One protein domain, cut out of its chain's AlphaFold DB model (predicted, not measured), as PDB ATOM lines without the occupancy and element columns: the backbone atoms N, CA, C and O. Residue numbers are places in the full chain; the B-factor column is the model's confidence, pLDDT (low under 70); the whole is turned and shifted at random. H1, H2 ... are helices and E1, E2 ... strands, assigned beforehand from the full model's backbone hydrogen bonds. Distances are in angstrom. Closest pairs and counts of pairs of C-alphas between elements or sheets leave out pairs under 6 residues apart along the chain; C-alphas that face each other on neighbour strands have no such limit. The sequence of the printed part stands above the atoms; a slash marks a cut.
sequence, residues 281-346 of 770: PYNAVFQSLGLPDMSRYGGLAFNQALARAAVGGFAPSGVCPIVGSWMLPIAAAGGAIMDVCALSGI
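This is residues 281 to 346 of the 770 residues of the protein "Putative TonB-dependent receptor" of SAR86 cluster bacterium SAR86A (UniProt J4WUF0). A helical hairpin, H2 and H3, makes one end of the long axis and a small strand hairpin, E1 and E2, makes the other, with short H4 beside H3 and H1 set off to one side. The printed part has 66 residues, in the order H1, H2, H3, E1, E2, H4; the two-strand sheet is antiparallel. The class is mostly helix; the whole is compact, with a radius of gyration of the C-alphas of 11.9 A and spans of 38 by 25 by 20 A.

H1 is residues 282 to 288, from C-alpha 282 at (103.280, 92.932, 134.553). H2 is residues 299 to 311, 18.7 A long, and H3 is 316 to 323, 10.2 A. E1 is 327 to 330, E2 is 336 to 339, and H4 is 340 to 343, ending at C-alpha 343 (114.042, 78.010, 117.097).

H1 is apart from H2, H3, E1, E2 and H4. H2 and H3 touch, the closest C-alphas being those of Ala 309 and Gly 318, 4.3 A, at a shallow tilt of 18 degrees, opposite ways. H3 and H4 only just touch, with 3 pairs of C-alphas within 8 A, the closest Cys 320 and Cys 341, 5.4 A. In the hairpin of E1 and E2, N 328 and O 338 are 3.0 A apart, within hydrogen-bond range. Every O i to N i+4 pair is within range in H1 and H2, 2 of 4 in H3; H4 is too short for one.

The C-alphas of Leu 300 and Gly 334 are farthest apart, 38.2 A. The printed part has no cut and no long link, and no printed residue is under 70 in pLDDT.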
ATOM      1  N   PRO A 281     104.120  95.221 137.958       91.69
ATOM      2  CA  PRO A 281     103.373  93.983 138.237       91.69
ATOM      3  C   PRO A 281     103.215  93.084 137.002       91.69
ATOM      4  O   PRO A 281     103.100  91.860 137.104       91.69
ATOM      5  N   TYR A 282     103.260  93.680 135.810       90.56
ATOM      6  CA  TYR A 282     103.280  92.932 134.553       90.56
ATOM      7  C   TYR A 282     104.449  91.980 134.396       90.56
ATOM      8  O   TYR A 282     104.250  90.988 133.712       90.56
ATOM      9  N   ASN A 283     105.602  92.179 135.034       91.81
ATOM     10  CA  ASN A 283     106.669  91.188 134.932       91.81
ATOM     11  C   ASN A 283     106.204  89.810 135.441       91.81
ATOM     12  O   ASN A 283     106.364  88.800 134.755       91.81
ATOM     13  N   ALA A 284     105.530  89.773 136.594       89.12
ATOM     14  CA  ALA A 284     104.973  88.539 137.146       89.12
ATOM     15  C   ALA A 284     103.797  88.003 136.307       89.12
ATOM     16  O   ALA A 284     103.724  86.804 136.024       89.12
ATOM     17  N   VAL A 285     102.894  88.884 135.860       84.62
ATOM     18  CA  VAL A 285     101.757  88.491 135.006       84.62
ATOM     19  C   VAL A 285     102.249  87.905 133.680       84.62
ATOM     20  O   VAL A 285     101.769  86.859 133.255       84.62
ATOM     21  N   PHE A 286     103.236  88.521 133.038       85.38
ATOM     22  CA  PHE A 286     103.796  88.085 131.761       85.38
ATOM     23  C   PHE A 286     104.488  86.729 131.890       85.38
ATOM     24  O   PHE A 286     104.238  85.846 131.069       85.38
ATOM     25  N   GLN A 287     105.246  86.504 132.963       86.81
ATOM     26  CA  GLN A 287     105.817  85.187 133.252       86.81
ATOM     27  C   GLN A 287     104.738  84.112 133.443       86.81
ATOM     28  O   GLN A 287     104.877  83.003 132.927       86.81
ATOM     29  N   SER A 288     103.613  84.441 134.093       84.06
ATOM     30  CA  SER A 288     102.476  83.512 134.219       84.06
ATOM     31  C   SER A 288     101.821  83.158 132.874       84.06
ATOM     32  O   SER A 288     101.214  82.096 132.740       84.06
ATOM     33  N   LEU A 289     101.989  84.016 131.861       79.75
ATOM     34  CA  LEU A 289     101.551  83.805 130.479       79.75
ATOM     35  C   LEU A 289     102.633  83.145 129.600       79.75
ATOM     36  O   LEU A 289     102.422  82.968 128.402       79.75
ATOM     37  N   GLY A 290     103.776  82.763 130.179       82.38
ATOM     38  CA  GLY A 290     104.886  82.118 129.477       82.38
ATOM     39  C   GLY A 290     105.863  83.080 128.798       82.38
ATOM     40  O   GLY A 290     106.691  82.633 128.016       82.38
ATOM     41  N   LEU A 291     105.812  84.385 129.059       87.38
ATOM     42  CA  LEU A 291     106.830  85.331 128.582       87.38
ATOM     43  C   LEU A 291     108.104  85.251 129.452       87.38
ATOM     44  O   LEU A 291     108.039  84.771 130.585       87.38
ATOM     45  N   PRO A 292     109.280  85.662 128.938       89.06
ATOM     46  CA  PRO A 292     110.530  85.607 129.703       89.06
ATOM     47  C   PRO A 292     110.517  86.593 130.883       89.06
ATOM     48  O   PRO A 292     109.807  87.598 130.842       89.06
ATOM     49  N   ASP A 293     111.333  86.333 131.911       90.50
ATOM     50  CA  ASP A 293     111.569  87.302 132.989       90.50
ATOM     51  C   ASP A 293     112.277  88.544 132.439       90.50
ATOM     52  O   ASP A 293     113.351  88.458 131.834       90.50
ATOM     53  N   MET A 294     111.660  89.701 132.655       91.81
ATOM     54  CA  MET A 294     112.153  90.996 132.203       91.81
ATOM     55  C   MET A 294     112.541  91.912 133.375       91.81
ATOM     56  O   MET A 294     112.754  93.101 133.167       91.81
ATOM     57  N   SER A 295     112.693  91.372 134.591       91.69
ATOM     58  CA  SER A 295     113.031  92.132 135.810       91.69
ATOM     59  C   SER A 295     114.328  92.950 135.735       91.69
ATOM     60  O   SER A 295     114.498  93.917 136.470       91.69
ATOM     61  N   ARG A 296     115.247  92.558 134.848       87.12
ATOM     62  CA  ARG A 296     116.553  93.203 134.632       87.12
ATOM     63  C   ARG A 296     116.536  94.354 133.620       87.12
ATOM     64  O   ARG A 296     117.609  94.813 133.229       87.12
ATOM     65  N   TYR A 297     115.361  94.713 133.111       88.94
ATOM     66  CA  TYR A 297     115.201  95.731 132.084       88.94
ATOM     67  C   TYR A 297     114.351  96.895 132.580       88.94
ATOM     68  O   TYR A 297     113.365  96.714 133.289       88.94
ATOM     69  N   GLY A 298     114.683  98.084 132.102       88.06
ATOM     70  CA  GLY A 298     113.895  99.290 132.259       88.06
ATOM     71  C   GLY A 298     114.343 100.359 131.271       88.06
ATOM     72  O   GLY A 298     115.095 100.091 130.330       88.06
ATOM     73  N   GLY A 299     113.832 101.567 131.455       84.44
ATOM     74  CA  GLY A 299     114.084 102.688 130.563       84.44
ATOM     75  C   GLY A 299     113.189 102.701 129.324       84.44
ATOM     76  O   GLY A 299     112.494 101.741 128.968       84.44
ATOM     77  N   LEU A 300     113.194 103.837 128.647       82.12
ATOM     78  CA  LEU A 300     112.384 104.176 127.494       82.12
ATOM     79  C   LEU A 300     112.579 103.192 126.338       82.12
ATOM     80  O   LEU A 300     111.598 102.728 125.758       82.12
ATOM     81  N   ALA A 301     113.826 102.847 126.009       80.31
ATOM     82  CA  ALA A 301     114.120 101.980 124.868       80.31
ATOM     83  C   ALA A 301     113.495 100.583 125.033       80.31
ATOM     84  O   ALA A 301     112.898 100.053 124.089       80.31
ATOM     85  N   PHE A 302     113.604 100.009 126.236       86.75
ATOM     86  CA  PHE A 302     113.000  98.723 126.574       86.75
ATOM     87  C   PHE A 302     111.472  98.805 126.525       86.75
ATOM     88  O   PHE A 302     110.843  98.019 125.820       86.75
ATOM     89  N   ASN A 303     110.875  99.790 127.199       88.94
ATOM     90  CA  ASN A 303     109.421  99.931 127.273       88.94
ATOM     91  C   ASN A 303     108.784 100.201 125.893       88.94
ATOM     92  O   ASN A 303     107.741  99.645 125.553       88.94
ATOM     93  N   GLN A 304     109.447 100.966 125.020       83.69
ATOM     94  CA  GLN A 304     109.017 101.130 123.627       83.69
ATOM     95  C   GLN A 304     109.091  99.818 122.833       83.69
ATOM     96  O   GLN A 304     108.215  99.536 122.009       83.69
ATOM     97  N   ALA A 305     110.136  99.012 123.038       84.88
ATOM     98  CA  ALA A 305     110.240  97.701 122.403       84.88
ATOM     99  C   ALA A 305     109.148  96.749 122.917       84.88
ATOM    100  O   ALA A 305     108.515  96.060 122.113       84.88
ATOM    101  N   LEU A 306     108.868  96.783 124.220       86.88
ATOM    102  CA  LEU A 306     107.814  96.004 124.858       86.88
ATOM    103  C   LEU A 306     106.420  96.406 124.355       86.88
ATOM    104  O   LEU A 306     105.630  95.529 124.010       86.88
ATOM    105  N   ALA A 307     106.144  97.707 124.198       82.25
ATOM    106  CA  ALA A 307     104.911  98.203 123.577       82.25
ATOM    107  C   ALA A 307     104.718  97.620 122.166       82.25
ATOM    108  O   ALA A 307     103.650  97.102 121.839       82.25
ATOM    109  N   ARG A 308     105.768  97.658 121.330       80.38
ATOM    110  CA  ARG A 308     105.732  97.095 119.968       80.38
ATOM    111  C   ARG A 308     105.503  95.584 119.980       80.38
ATOM    112  O   ARG A 308     104.727  95.083 119.167       80.38
ATOM    113  N   ALA A 309     106.140  94.865 120.904       83.25
ATOM    114  CA  ALA A 309     105.919  93.434 121.078       83.25
ATOM    115  C   ALA A 309     104.467  93.135 121.486       83.25
ATOM    116  O   ALA A 309     103.859  92.233 120.913       83.25
ATOM    117  N   ALA A 310     103.889  93.923 122.397       79.44
ATOM    118  CA  ALA A 310     102.502  93.778 122.840       79.44
ATOM    119  C   ALA A 310     101.495  93.993 121.696       79.44
ATOM    120  O   ALA A 310     100.583  93.183 121.531       79.44
ATOM    121  N   VAL A 311     101.692  95.017 120.851       74.88
ATOM    122  CA  VAL A 311     100.869  95.247 119.641       74.88
ATOM    123  C   VAL A 311     100.942  94.054 118.680       74.88
ATOM    124  O   VAL A 311      99.942  93.676 118.074       74.88
ATOM    125  N   GLY A 312     102.109  93.419 118.575       77.69
ATOM    126  CA  GLY A 312     102.317  92.188 117.809       77.69
ATOM    127  C   GLY A 312     101.852  90.902 118.506       77.69
ATOM    128  O   GLY A 312     102.221  89.818 118.052       77.69
ATOM    129  N   GLY A 313     101.105  90.988 119.615       80.19
ATOM    130  CA  GLY A 313     100.624  89.830 120.377       80.19
ATOM    131  C   GLY A 313     101.734  89.015 121.047       80.19
ATOM    132  O   GLY A 313     101.579  87.814 121.238       80.19
ATOM    133  N   PHE A 314     102.869  89.650 121.352       86.44
ATOM    134  CA  PHE A 314     104.083  89.025 121.881       86.44
ATOM    135  C   PHE A 314     104.633  87.880 121.017       86.44
ATOM    136  O   PHE A 314     105.196  86.908 121.524       86.44
ATOM    137  N   ALA A 315     104.505  87.990 119.692       88.88
ATOM    138  CA  ALA A 315     105.143  87.049 118.778       88.88
ATOM    139  C   ALA A 315     106.672  86.983 119.015       88.88
ATOM    140  O   ALA A 315     107.279  88.003 119.371       88.88
ATOM    141  N   PRO A 316     107.336  85.837 118.748       90.06
ATOM    142  CA  PRO A 316     108.790  85.720 118.887       90.06
ATOM    143  C   PRO A 316     109.574  86.823 118.159       90.06
ATOM    144  O   PRO A 316     110.595  87.280 118.660       90.06
ATOM    145  N   SER A 317     109.067  87.321 117.027       89.62
ATOM    146  CA  SER A 317     109.660  88.439 116.280       89.62
ATOM    147  C   SER A 317     109.680  89.777 117.028       89.62
ATOM    148  O   SER A 317     110.506  90.623 116.700       89.62
ATOM    149  N   GLY A 318     108.804  89.980 118.017       87.69
ATOM    150  CA  GLY A 318     108.792  91.162 118.882       87.69
ATOM    151  C   GLY A 318     109.535  90.958 120.205       87.69
ATOM    152  O   GLY A 318     110.198  91.876 120.675       87.69
ATOM    153  N   VAL A 319     109.465  89.755 120.790       90.38
ATOM    154  CA  VAL A 319     110.049  89.458 122.114       90.38
ATOM    155  C   VAL A 319     111.544  89.132 122.029       90.38
ATOM    156  O   VAL A 319     112.331  89.614 122.839       90.38
ATOM    157  N   CYS A 320     111.970  88.349 121.035       92.38
ATOM    158  CA  CYS A 320     113.361  87.905 120.921       92.38
ATOM    159  C   CYS A 320     114.388  89.028 120.726       92.38
ATOM    160  O   CYS A 320     115.449  88.945 121.345       92.38
ATOM    161  N   PRO A 321     114.101  90.107 119.969       91.75
ATOM    162  CA  PRO A 321     114.990  91.268 119.919       91.75
ATOM    163  C   PRO A 321     115.232  91.936 121.282       91.75
ATOM    164  O   PRO A 321     116.274  92.556 121.468       91.75
ATOM    165  N   ILE A 322     114.303  91.797 122.237       90.44
ATOM    166  CA  ILE A 322     114.429  92.359 123.588       90.44
ATOM    167  C   ILE A 322     115.345  91.481 124.442       90.44
ATOM    168  O   ILE A 322     116.333  91.961 124.993       90.44
ATOM    169  N   VAL A 323     115.038  90.184 124.540       90.88
ATOM    170  CA  VAL A 323     115.683  89.294 125.522       90.88
ATOM    171  C   VAL A 323     116.876  88.504 124.988       90.88
ATOM    172  O   VAL A 323     117.680  88.008 125.774       90.88
ATOM    173  N   GLY A 324     116.996  88.358 123.666       89.50
ATOM    174  CA  GLY A 324     118.036  87.573 122.991       89.50
ATOM    175  C   GLY A 324     117.852  86.053 123.075       89.50
ATOM    176  O   GLY A 324     118.093  85.353 122.090       89.50
ATOM    177  N   SER A 325     117.368  85.551 124.215       88.31
ATOM    178  CA  SER A 325     117.054  84.140 124.472       88.31
ATOM    179  C   SER A 325     115.769  84.017 125.294       88.31
ATOM    180  O   SER A 325     115.566  84.760 126.255       88.31
ATOM    181  N   TRP A 326     114.894  83.078 124.922       91.06
ATOM    182  CA  TRP A 326     113.606  82.849 125.587       91.06
ATOM    183  C   TRP A 326     113.371  81.352 125.785       91.06
ATOM    184  O   TRP A 326     112.940  80.642 124.878       91.06
ATOM    185  N   MET A 327     113.674  80.868 126.989       88.00
ATOM    186  CA  MET A 327     113.616  79.448 127.339       88.00
ATOM    187  C   MET A 327     112.220  79.057 127.829       88.00
ATOM    188  O   MET A 327     111.777  79.544 128.866       88.00
ATOM    189  N   LEU A 328     111.549  78.142 127.122       85.50
ATOM    190  CA  LEU A 328     110.234  77.628 127.517       85.50
ATOM    191  C   LEU A 328     110.114  76.109 127.389       85.50
ATOM    192  O   LEU A 328     110.705  75.521 126.482       85.50
ATOM    193  N   PRO A 329     109.299  75.460 128.244       82.00
ATOM    194  CA  PRO A 329     108.908  74.072 128.044       82.00
ATOM    195  C   PRO A 329     107.961  73.965 126.841       82.00
ATOM    196  O   PRO A 329     106.838  74.468 126.865       82.00
ATOM    197  N   ILE A 330     108.390  73.284 125.776       78.00
ATOM    198  CA  ILE A 330     107.587  73.137 124.557       78.00
ATOM    199  C   ILE A 330     106.804  71.823 124.609       78.00
ATOM    200  O   ILE A 330     107.372  70.731 124.535       78.00
ATOM    201  N   ALA A 331     105.473  71.921 124.689       77.94
ATOM    202  CA  ALA A 331     104.578  70.763 124.783       77.94
ATOM    203  C   ALA A 331     104.758  69.769 123.616       77.94
ATOM    204  O   ALA A 331     104.781  68.559 123.832       77.94
ATOM    205  N   ALA A 332     104.976  70.271 122.394       75.94
ATOM    206  CA  ALA A 332     105.232  69.452 121.203       75.94
ATOM    207  C   ALA A 332     106.556  68.658 121.263       75.94
ATOM    208  O   ALA A 332     106.718  67.685 120.532       75.94
ATOM    209  N   ALA A 333     107.483  69.048 122.144       74.06
ATOM    210  CA  ALA A 333     108.759  68.376 122.385       74.06
ATOM    211  C   ALA A 333     108.757  67.567 123.698       74.06
ATOM    212  O   ALA A 333     109.804  67.356 124.305       74.06
ATOM    213  N   GLY A 334     107.581  67.150 124.183       80.44
ATOM    214  CA  GLY A 334     107.460  66.371 125.419       80.44
ATOM    215  C   GLY A 334     107.799  67.160 126.689       80.44
ATOM    216  O   GLY A 334     108.181  66.559 127.688       80.44
ATOM    217  N   GLY A 335     107.691  68.494 126.650       80.81
ATOM    218  CA  GLY A 335     108.021  69.369 127.780       80.81
ATOM    219  C   GLY A 335     109.504  69.733 127.888       80.81
ATOM    220  O   GLY A 335     109.906  70.323 128.888       80.81
ATOM    221  N   ALA A 336     110.319  69.413 126.875       83.69
ATOM    222  CA  ALA A 336     111.708  69.856 126.821       83.69
ATOM    223  C   ALA A 336     111.794  71.391 126.839       83.69
ATOM    224  O   ALA A 336     111.060  72.071 126.116       83.69
ATOM    225  N   ILE A 337     112.704  71.923 127.657       87.00
ATOM    226  CA  ILE A 337     113.007  73.354 127.694       87.00
ATOM    227  C   ILE A 337     113.839  73.685 126.455       87.00
ATOM    228  O   ILE A 337     114.937  73.151 126.291       87.00
ATOM    229  N   MET A 338     113.317  74.546 125.586       88.44
ATOM    230  CA  MET A 338     113.993  74.978 124.362       88.44
ATOM    231  C   MET A 338     113.977  76.501 124.233       88.44
ATOM    232  O   MET A 338     113.090  77.164 124.768       88.44
ATOM    233  N   ASP A 339     114.951  77.041 123.499       89.88
ATOM    234  CA  ASP A 339     115.034  78.473 123.210       89.88
ATOM    235  C   ASP A 339     114.152  78.828 122.003       89.88
ATOM    236  O   ASP A 339     114.466  78.494 120.856       89.88
ATOM    237  N   VAL A 340     113.046  79.524 122.261       89.25
ATOM    238  CA  VAL A 340     112.093  79.984 121.242       89.25
ATOM    239  C   VAL A 340     112.751  80.945 120.252       89.25
ATOM    240  O   VAL A 340     112.416  80.923 119.065       89.25
ATOM    241  N   CYS A 341     113.712  81.755 120.696       91.56
ATOM    242  CA  CYS A 341     114.411  82.707 119.838       91.56
ATOM    243  C   CYS A 341     115.362  82.008 118.877       91.56
ATOM    244  O   CYS A 341     115.361  82.313 117.680       91.56
ATOM    245  N   ALA A 342     116.098  81.008 119.368       88.25
ATOM    246  CA  ALA A 342     116.928  80.160 118.519       88.25
ATOM    247  C   ALA A 342     116.078  79.362 117.513       88.25
ATOM    248  O   ALA A 342     116.395  79.340 116.326       88.25
ATOM    249  N   LEU A 343     114.963  78.767 117.959       86.94
ATOM    250  CA  LEU A 343     114.042  78.010 117.097       86.94
ATOM    251  C   LEU A 343     113.364  78.876 116.028       86.94
ATOM    252  O   LEU A 343     113.087  78.390 114.935       86.94
ATOM    253  N   SER A 344     113.113  80.149 116.334       86.12
ATOM    254  CA  SER A 344     112.527  81.109 115.391       86.12
ATOM    255  C   SER A 344     113.559  81.714 114.431       86.12
ATOM    256  O   SER A 344     113.179  82.457 113.532       86.12
ATOM    257  N   GLY A 345     114.856  81.428 114.608       86.81
ATOM    258  CA  GLY A 345     115.938  82.013 113.810       86.81
ATOM    259  C   GLY A 345     116.222  83.494 114.111       86.81
ATOM    260  O   GLY A 345     116.821  84.170 113.281       86.81
ATOM    261  N   ILE A 346     115.787  83.999 115.274       87.44
ATOM    262  CA  ILE A 346     115.879  85.416 115.701       87.44
ATOM    263  C   ILE A 346     116.793  85.557 116.942       87.44
ATOM    264  O   ILE A 346     116.834  86.596 117.590       87.44
TER     265      ILE A 346